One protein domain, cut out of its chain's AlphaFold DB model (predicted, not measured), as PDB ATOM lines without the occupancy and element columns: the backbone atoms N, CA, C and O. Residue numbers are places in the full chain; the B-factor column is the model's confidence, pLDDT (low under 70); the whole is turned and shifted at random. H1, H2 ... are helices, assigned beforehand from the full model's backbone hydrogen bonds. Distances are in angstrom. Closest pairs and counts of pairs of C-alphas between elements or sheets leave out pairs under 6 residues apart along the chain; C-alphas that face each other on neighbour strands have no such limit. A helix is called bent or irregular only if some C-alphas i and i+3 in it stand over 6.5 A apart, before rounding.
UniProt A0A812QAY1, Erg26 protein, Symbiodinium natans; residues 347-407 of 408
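What this domain is: This is residues 347 to 407 of the 408 residues of the protein "Erg26 protein" of Symbiodinium natans (UniProt A0A812QAY1). Three helices and the links between them make a loose, flat layer, with H2 at one end, H3 at the other and H4 along one edge, while H1 lies slanted over one face of that layer. Residues 379 to 384 run between the two ends. The printed part has 61 residues with four named helices, in the order H1, H2, H3, H4, and no named strand; the class is all helix. It is compact, with a radius of gyration of the C-alphas of 11.7 A and spans of 33 by 24 by 18 A.

How they stand to each other: H1, residues 347 to 359, and H4, residues 395 to 405, only just touch, with 3 pairs of C-alphas within 8 A. On H1 this involves residues 348 to 351 alone; the closest C-alphas, those of Leu 348 and Leu 401, are 7.6 A apart. They run opposite ways at a steep tilt of 53 degrees. H1 is close to but not clearly touching H3, residues 385 to 390: the closest C-alphas, those of Ser 359 and Leu 387, are 7.0 A apart, and the lines are about perpendicular at 87 degrees. H2, residues 369 to 378, and H4 only just touch, with 3 pairs within 8 A, and only at their ends; their closest C-alphas, those of Arg 377 and Ser 405, are 5.7 A apart. These two run opposite ways at a steep tilt of 65 degrees. H1 and H2 are apart, as are H2 and H3, and H3 and H4. In H2 every O i to N i+4 pair is within hydrogen-bond range; in H1 it is 8 of 9, in H4 5 of 7, and in H3 0 of 2, beside 1 of 3 O i to N i+3 pairs.

Where its parts are: H1 begins at C-alpha 347 (-22.898, 51.080, -11.372) and is 18.8 A long. H2 is 14.1 A long and begins at C-alpha 369 (-28.767, 29.141, -11.769). H3 measures 9.1 A and is neither bent nor irregular, but only just: C-alphas 386 and 389 are 6.1 A apart. H4 is 16.4 A long and ends at C-alpha 405 (-21.998, 41.173, -1.205).

The domain as a whole: The two C-alphas farthest apart, those of Met 370 and Cys 393, are 33.8 A apart. The printed part has no cut. The link from H3 to H4 is tight, the other two are short, and no link is long. The mean pLDDT of the printed part is 79.9; residues 347 to 349 and 392 to 407 are under 70.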
ATOM      1  N   ASP A 347     -24.353  51.020 -11.184       57.94
ATOM      2  CA  ASP A 347     -22.898  51.080 -11.372       57.94
ATOM      3  C   ASP A 347     -22.175  49.777 -10.978       57.94
ATOM      4  O   ASP A 347     -20.962  49.652 -11.125       57.94
ATOM      5  N   LEU A 348     -22.922  48.770 -10.512       62.91
ATOM      6  CA  LEU A 348     -22.407  47.410 -10.330       62.91
ATOM      7  C   LEU A 348     -22.300  46.658 -11.664       62.91
ATOM      8  O   LEU A 348     -21.372  45.879 -11.856       62.91
ATOM      9  N   PHE A 349     -23.192  46.937 -12.618       61.78
ATOM     10  CA  PHE A 349     -23.213  46.234 -13.905       61.78
ATOM     11  C   PHE A 349     -22.028  46.636 -14.804       61.78
ATOM     12  O   PHE A 349     -21.481  45.815 -15.536       61.78
ATOM     13  N   SER A 350     -21.572  47.891 -14.715       74.31
ATOM     14  CA  SER A 350     -20.356  48.357 -15.396       74.31
ATOM     15  C   SER A 350     -19.079  47.742 -14.811       74.31
ATOM     16  O   SER A 350     -18.126  47.509 -15.553       74.31
ATOM     17  N   MET A 351     -19.065  47.420 -13.513       82.25
ATOM     18  CA  MET A 351     -17.951  46.730 -12.857       82.25
ATOM     19  C   MET A 351     -17.820  45.264 -13.296       82.25
ATOM     20  O   MET A 351     -16.702  44.794 -13.504       82.25
ATOM     21  N   GLU A 352     -18.934  44.554 -13.499       84.56
ATOM     22  CA  GLU A 352     -18.918  43.191 -14.054       84.56
ATOM     23  C   GLU A 352     -18.425  43.171 -15.510       84.56
ATOM     24  O   GLU A 352     -17.604  42.327 -15.872       84.56
ATOM     25  N   VAL A 353     -18.845  44.147 -16.327       81.94
ATOM     26  CA  VAL A 353     -18.352  44.319 -17.708       81.94
ATOM     27  C   VAL A 353     -16.854  44.649 -17.736       81.94
ATOM     28  O   VAL A 353     -16.121  44.068 -18.536       81.94
ATOM     29  N   LEU A 354     -16.369  45.524 -16.848       90.56
ATOM     30  CA  LEU A 354     -14.941  45.841 -16.747       90.56
ATOM     31  C   LEU A 354     -14.113  44.612 -16.338       90.56
ATOM     32  O   LEU A 354     -13.063  44.361 -16.928       90.56
ATOM     33  N   PHE A 355     -14.595  43.812 -15.381       92.69
ATOM     34  CA  PHE A 355     -13.945  42.551 -15.009       92.69
ATOM     35  C   PHE A 355     -13.882  41.578 -16.195       92.69
ATOM     36  O   PHE A 355     -12.832  40.981 -16.438       92.69
ATOM     37  N   ALA A 356     -14.973  41.446 -16.955       94.00
ATOM     38  CA  ALA A 356     -15.035  40.562 -18.117       94.00
ATOM     39  C   ALA A 356     -14.068  40.975 -19.234       94.00
ATOM     40  O   ALA A 356     -13.421  40.115 -19.829       94.00
ATOM     41  N   LEU A 357     -13.914  42.279 -19.477       92.00
ATOM     42  CA  LEU A 357     -12.981  42.808 -20.476       92.00
ATOM     43  C   LEU A 357     -11.510  42.690 -20.058       92.00
ATOM     44  O   LEU A 357     -10.661  42.492 -20.920       92.00
ATOM     45  N   LEU A 358     -11.202  42.793 -18.761       93.44
ATOM     46  CA  LEU A 358      -9.834  42.621 -18.260       93.44
ATOM     47  C   LEU A 358      -9.424  41.142 -18.184       93.44
ATOM     48  O   LEU A 358      -8.305  40.801 -18.549       93.44
ATOM     49  N   SER A 359     -10.312  40.259 -17.715       94.56
ATOM     50  CA  SER A 359      -9.992  38.841 -17.472       94.56
ATOM     51  C   SER A 359     -10.294  37.893 -18.635       94.56
ATOM     52  O   SER A 359      -9.820  36.759 -18.624       94.56
ATOM     53  N   GLY A 360     -11.148  38.293 -19.580       95.12
ATOM     54  CA  GLY A 360     -11.779  37.371 -20.531       95.12
ATOM     55  C   GLY A 360     -12.847  36.455 -19.904       95.12
ATOM     56  O   GLY A 360     -13.331  35.545 -20.573       95.12
ATOM     57  N   THR A 361     -13.224  36.663 -18.635       94.31
ATOM     58  CA  THR A 361     -14.130  35.780 -17.874       94.31
ATOM     59  C   THR A 361     -15.169  36.556 -17.065       94.31
ATOM     60  O   THR A 361     -14.898  37.641 -16.566       94.31
ATOM     61  N   LEU A 362     -16.369  36.005 -16.877       95.25
ATOM     62  CA  LEU A 362     -17.345  36.602 -15.957       95.25
ATOM     63  C   LEU A 362     -16.905  36.393 -14.495       95.25
ATOM     64  O   LEU A 362     -16.484  35.284 -14.160       95.25
ATOM     65  N   PRO A 363     -17.060  37.394 -13.600       94.94
ATOM     66  CA  PRO A 363     -16.689  37.243 -12.188       94.94
ATOM     67  C   PRO A 363     -17.538  36.168 -11.495       94.94
ATOM     68  O   PRO A 363     -17.052  35.422 -10.645       94.94
ATOM     69  N   PHE A 364     -18.802  36.029 -11.903       96.56
ATOM     70  CA  PHE A 364     -19.698  34.982 -11.433       96.56
ATOM     71  C   PHE A 364     -20.057  34.036 -12.582       96.56
ATOM     72  O   PHE A 364     -20.642  34.433 -13.585       96.56
ATOM     73  N   SER A 365     -19.715  32.761 -12.409       94.88
ATOM     74  CA  SER A 365     -20.063  31.658 -13.308       94.88
ATOM     75  C   SER A 365     -20.364  30.407 -12.477       94.88
ATOM     76  O   SER A 365     -19.779  30.227 -11.403       94.88
ATOM     77  N   ALA A 366     -21.291  29.559 -12.929       96.31
ATOM     78  CA  ALA A 366     -21.657  28.295 -12.285       96.31
ATOM     79  C   ALA A 366     -22.361  27.342 -13.271       96.31
ATOM     80  O   ALA A 366     -22.859  27.787 -14.302       96.31
ATOM     81  N   LYS A 367     -22.459  26.045 -12.935       95.94
ATOM     82  CA  LYS A 367     -23.182  25.058 -13.764       95.94
ATOM     83  C   LYS A 367     -24.710  25.167 -13.666       95.94
ATOM     84  O   LYS A 367     -25.399  24.685 -14.555       95.94
ATOM     85  N   THR A 368     -25.251  25.776 -12.607       96.75
ATOM     86  CA  THR A 368     -26.702  25.965 -12.431       96.75
ATOM     87  C   THR A 368     -27.042  27.356 -11.899       96.75
ATOM     88  O   THR A 368     -26.260  27.968 -11.172       96.75
ATOM     89  N   GLU A 369     -28.244  27.841 -12.214       94.62
ATOM     90  CA  GLU A 369     -28.767  29.141 -11.769       94.62
ATOM     91  C   GLU A 369     -28.747  29.291 -10.235       94.62
ATOM     92  O   GLU A 369     -28.281  30.299  -9.706       94.62
ATOM     93  N   MET A 370     -29.145  28.244  -9.502       94.75
ATOM     94  CA  MET A 370     -29.098  28.210  -8.033       94.75
ATOM     95  C   MET A 370     -27.668  28.411  -7.493       94.75
ATOM     96  O   MET A 370     -27.459  29.125  -6.512       94.75
ATOM     97  N   GLN A 371     -26.663  27.810  -8.145       96.00
ATOM     98  CA  GLN A 371     -25.253  28.002  -7.790       96.00
ATOM     99  C   GLN A 371     -24.742  29.396  -8.181       96.00
ATOM    100  O   GLN A 371     -23.923  29.959  -7.453       96.00
ATOM    101  N   LEU A 372     -25.227  29.966  -9.290       95.00
ATOM    102  CA  LEU A 372     -24.872  31.317  -9.728       95.00
ATOM    103  C   LEU A 372     -25.375  32.362  -8.724       95.00
ATOM    104  O   LEU A 372     -24.571  33.137  -8.205       95.00
ATOM    105  N   TYR A 373     -26.657  32.313  -8.342       93.75
ATOM    106  CA  TYR A 373     -27.198  33.173  -7.282       93.75
ATOM    107  C   TYR A 373     -26.481  32.974  -5.941       93.75
ATOM    108  O   TYR A 373     -26.215  33.953  -5.242       93.75
ATOM    109  N   ALA A 374     -26.114  31.738  -5.583       95.12
ATOM    110  CA  ALA A 374     -25.343  31.476  -4.369       95.12
ATOM    111  C   ALA A 374     -23.919  32.071  -4.418       95.12
ATOM    112  O   ALA A 374     -23.415  32.502  -3.381       95.12
ATOM    113  N   ARG A 375     -23.272  32.131  -5.591       95.38
ATOM    114  CA  ARG A 375     -21.968  32.801  -5.774       95.38
ATOM    115  C   ARG A 375     -22.096  34.323  -5.721       95.38
ATOM    116  O   ARG A 375     -21.325  34.944  -4.990       95.38
ATOM    117  N   ILE A 376     -23.100  34.892  -6.395       94.56
ATOM    118  CA  ILE A 376     -23.399  36.335  -6.395       94.56
ATOM    119  C   ILE A 376     -23.701  36.825  -4.971       94.56
ATOM    120  O   ILE A 376     -23.037  37.742  -4.496       94.56
ATOM    121  N   ARG A 377     -24.621  36.174  -4.237       92.56
ATOM    122  CA  ARG A 377     -24.945  36.550  -2.842       92.56
ATOM    123  C   ARG A 377     -23.742  36.466  -1.899       92.56
ATOM    124  O   ARG A 377     -23.636  37.257  -0.975       92.56
ATOM    125  N   ARG A 378     -22.813  35.530  -2.128       95.31
ATOM    126  CA  ARG A 378     -21.562  35.435  -1.350       95.31
ATOM    127  C   ARG A 378     -20.496  36.447  -1.791       95.31
ATOM    128  O   ARG A 378     -19.519  36.622  -1.073       95.31
ATOM    129  N   GLY A 379     -20.625  37.061  -2.972       94.00
ATOM    130  CA  GLY A 379     -19.553  37.833  -3.622       94.00
ATOM    131  C   GLY A 379     -18.288  37.019  -3.886       94.00
ATOM    132  O   GLY A 379     -17.196  37.570  -3.958       94.00
ATOM    133  N   SER A 380     -18.422  35.695  -3.982       90.25
ATOM    134  CA  SER A 380     -17.294  34.769  -4.059       90.25
ATOM    135  C   SER A 380     -16.896  34.539  -5.516       90.25
ATOM    136  O   SER A 380     -17.355  33.573  -6.132       90.25
ATOM    137  N   PHE A 381     -16.032  35.406  -6.042       94.00
ATOM    138  CA  PHE A 381     -15.381  35.245  -7.344       94.00
ATOM    139  C   PHE A 381     -13.904  34.855  -7.193       94.00
ATOM    140  O   PHE A 381     -13.255  35.188  -6.203       94.00
ATOM    141  N   THR A 382     -13.369  34.135  -8.178       90.56
ATOM    142  CA  THR A 382     -11.935  33.830  -8.291       90.56
ATOM    143  C   THR A 382     -11.256  34.911  -9.120       90.56
ATOM    144  O   THR A 382     -11.678  35.165 -10.248       90.56
ATOM    145  N   PHE A 383     -10.209  35.539  -8.587       92.62
ATOM    146  CA  PHE A 383      -9.395  36.478  -9.356       92.62
ATOM    147  C   PHE A 383      -8.379  35.704 -10.215       92.62
ATOM    148  O   PHE A 383      -7.716  34.827  -9.665       92.62
ATOM    149  N   PRO A 384      -8.244  35.975 -11.527       89.75
ATOM    150  CA  PRO A 384      -7.221  35.338 -12.353       89.75
ATOM    151  C   PRO A 384      -5.819  35.826 -11.976       89.75
ATOM    152  O   PRO A 384      -5.584  37.034 -11.895       89.75
ATOM    153  N   ASP A 385      -4.867  34.904 -11.827       87.19
ATOM    154  CA  ASP A 385      -3.496  35.228 -11.402       87.19
ATOM    155  C   ASP A 385      -2.795  36.212 -12.360       87.19
ATOM    156  O   ASP A 385      -2.091  37.123 -11.923       87.19
ATOM    157  N   CYS A 386      -3.083  36.120 -13.665       83.12
ATOM    158  CA  CYS A 386      -2.554  37.015 -14.705       83.12
ATOM    159  C   CYS A 386      -2.950  38.499 -14.537       83.12
ATOM    160  O   CYS A 386      -2.257  39.385 -15.048       83.12
ATOM    161  N   LEU A 387      -4.031  38.794 -13.805       83.75
ATOM    162  CA  LEU A 387      -4.406  40.164 -13.442       83.75
ATOM    163  C   LEU A 387      -3.722  40.649 -12.159       83.75
ATOM    164  O   LEU A 387      -3.656  41.855 -11.921       83.75
ATOM    165  N   CYS A 388      -3.216  39.741 -11.323       78.75
ATOM    166  CA  CYS A 388      -2.642  40.090 -10.027       78.75
ATOM    167  C   CYS A 388      -1.255  40.735 -10.169       78.75
ATOM    168  O   CYS A 388      -0.960  41.714  -9.486       78.75
ATOM    169  N   GLU A 389      -0.431  40.230 -11.089       80.81
ATOM    170  CA  GLU A 389       0.905  40.776 -11.376       80.81
ATOM    171  C   GLU A 389       0.847  42.076 -12.197       80.81
ATOM    172  O   GLU A 389       1.649  42.987 -11.997       80.81
ATOM    173  N   SER A 390      -0.122  42.184 -13.112       76.75
ATOM    174  CA  SER A 390      -0.214  43.279 -14.087       76.75
ATOM    175  C   SER A 390      -0.944  44.527 -13.571       76.75
ATOM    176  O   SER A 390      -0.646  45.637 -14.017       76.75
ATOM    177  N   LEU A 391      -1.874  44.388 -12.617       73.31
ATOM    178  CA  LEU A 391      -2.743  45.476 -12.145       73.31
ATOM    179  C   LEU A 391      -2.490  45.886 -10.682       73.31
ATOM    180  O   LEU A 391      -3.434  46.236  -9.972       73.31
ATOM    181  N   GLY A 392      -1.229  45.913 -10.233       61.81
ATOM    182  CA  GLY A 392      -0.807  46.111  -8.828       61.81
ATOM    183  C   GLY A 392      -1.326  47.345  -8.053       61.81
ATOM    184  O   GLY A 392      -1.055  47.462  -6.861       61.81
ATOM    185  N   CYS A 393      -2.103  48.240  -8.673       49.19
ATOM    186  CA  CYS A 393      -2.790  49.369  -8.022       49.19
ATOM    187  C   CYS A 393      -4.337  49.273  -8.022       49.19
ATOM    188  O   CYS A 393      -4.994  50.064  -7.347       49.19
ATOM    189  N   TRP A 394      -4.954  48.322  -8.736       57.12
ATOM    190  CA  TRP A 394      -6.418  48.249  -8.946       57.12
ATOM    191  C   TRP A 394      -7.205  47.566  -7.808       57.12
ATOM    192  O   TRP A 394      -8.376  47.217  -7.959       57.12
ATOM    193  N   PHE A 395      -6.606  47.434  -6.623       57.12
ATOM    194  CA  PHE A 395      -7.237  46.833  -5.439       57.12
ATOM    195  C   PHE A 395      -8.495  47.566  -4.937       57.12
ATOM    196  O   PHE A 395      -9.278  46.984  -4.186       57.12
ATOM    197  N   LEU A 396      -8.694  48.837  -5.305       53.62
ATOM    198  CA  LEU A 396      -9.816  49.658  -4.833       53.62
ATOM    199  C   LEU A 396     -11.156  49.292  -5.505       53.62
ATOM    200  O   LEU A 396     -12.063  48.893  -4.776       53.62
ATOM    201  N   PRO A 397     -11.310  49.328  -6.848       59.12
ATOM    202  CA  PRO A 397     -12.574  48.946  -7.489       59.12
ATOM    203  C   PRO A 397     -12.984  47.485  -7.232       59.12
ATOM    204  O   PRO A 397     -14.167  47.198  -7.060       59.12
ATOM    205  N   LEU A 398     -12.024  46.560  -7.129       61.47
ATOM    206  CA  LEU A 398     -12.303  45.149  -6.822       61.47
ATOM    207  C   LEU A 398     -12.809  44.941  -5.385       61.47
ATOM    208  O   LEU A 398     -13.694  44.113  -5.160       61.47
ATOM    209  N   LYS A 399     -12.344  45.748  -4.421       61.91
ATOM    210  CA  LYS A 399     -12.917  45.774  -3.065       61.91
ATOM    211  C   LYS A 399     -14.367  46.262  -3.042       61.91
ATOM    212  O   LYS A 399     -15.095  45.856  -2.145       61.91
ATOM    213  N   CYS A 400     -14.823  47.060  -4.012       62.59
ATOM    214  CA  CYS A 400     -16.232  47.463  -4.088       62.59
ATOM    215  C   CYS A 400     -17.154  46.266  -4.375       62.59
ATOM    216  O   CYS A 400     -18.163  46.119  -3.687       62.59
ATOM    217  N   LEU A 401     -16.779  45.374  -5.303       64.25
ATOM    218  CA  LEU A 401     -17.527  44.134  -5.580       64.25
ATOM    219  C   LEU A 401     -17.643  43.258  -4.319       64.25
ATOM    220  O   LEU A 401     -18.738  42.809  -3.975       64.25
ATOM    221  N   GLN A 402     -16.537  43.088  -3.588       57.66
ATOM    222  CA  GLN A 402     -16.500  42.322  -2.337       57.66
ATOM    223  C   GLN A 402     -17.252  43.010  -1.181       57.66
ATOM    224  O   GLN A 402     -17.845  42.339  -0.342       57.66
ATOM    225  N   ALA A 403     -17.270  44.345  -1.122       47.28
ATOM    226  CA  ALA A 403     -18.007  45.084  -0.097       47.28
ATOM    227  C   ALA A 403     -19.529  45.000  -0.298       47.28
ATOM    228  O   ALA A 403     -20.272  44.940   0.682       47.28
ATOM    229  N   THR A 404     -20.008  44.970  -1.547       55.72
ATOM    230  CA  THR A 404     -21.453  44.942  -1.827       55.72
ATOM    231  C   THR A 404     -22.137  43.599  -1.575       55.72
ATOM    232  O   THR A 404     -23.340  43.597  -1.322       55.72
ATOM    233  N   SER A 405     -21.414  42.474  -1.574       49.66
ATOM    234  CA  SER A 405     -21.998  41.173  -1.205       49.66
ATOM    235  C   SER A 405     -22.231  41.022   0.297       49.66
ATOM    236  O   SER A 405     -23.202  40.400   0.706       49.66
ATOM    237  N   HIS A 406     -21.405  41.655   1.136       45.31
ATOM    238  CA  HIS A 406     -21.606  41.691   2.590       45.31
ATOM    239  C   HIS A 406     -22.802  42.568   3.034       45.31
ATOM    240  O   HIS A 406     -23.026  42.732   4.232       45.31
ATOM    241  N   MET A 407     -23.578  43.118   2.091       42.78
ATOM    242  CA  MET A 407     -24.792  43.915   2.321       42.78
ATOM    243  C   MET A 407     -26.037  43.354   1.589       42.78
ATOM    244  O   MET A 407     -26.974  44.114   1.321       42.78
TER     245      MET A 407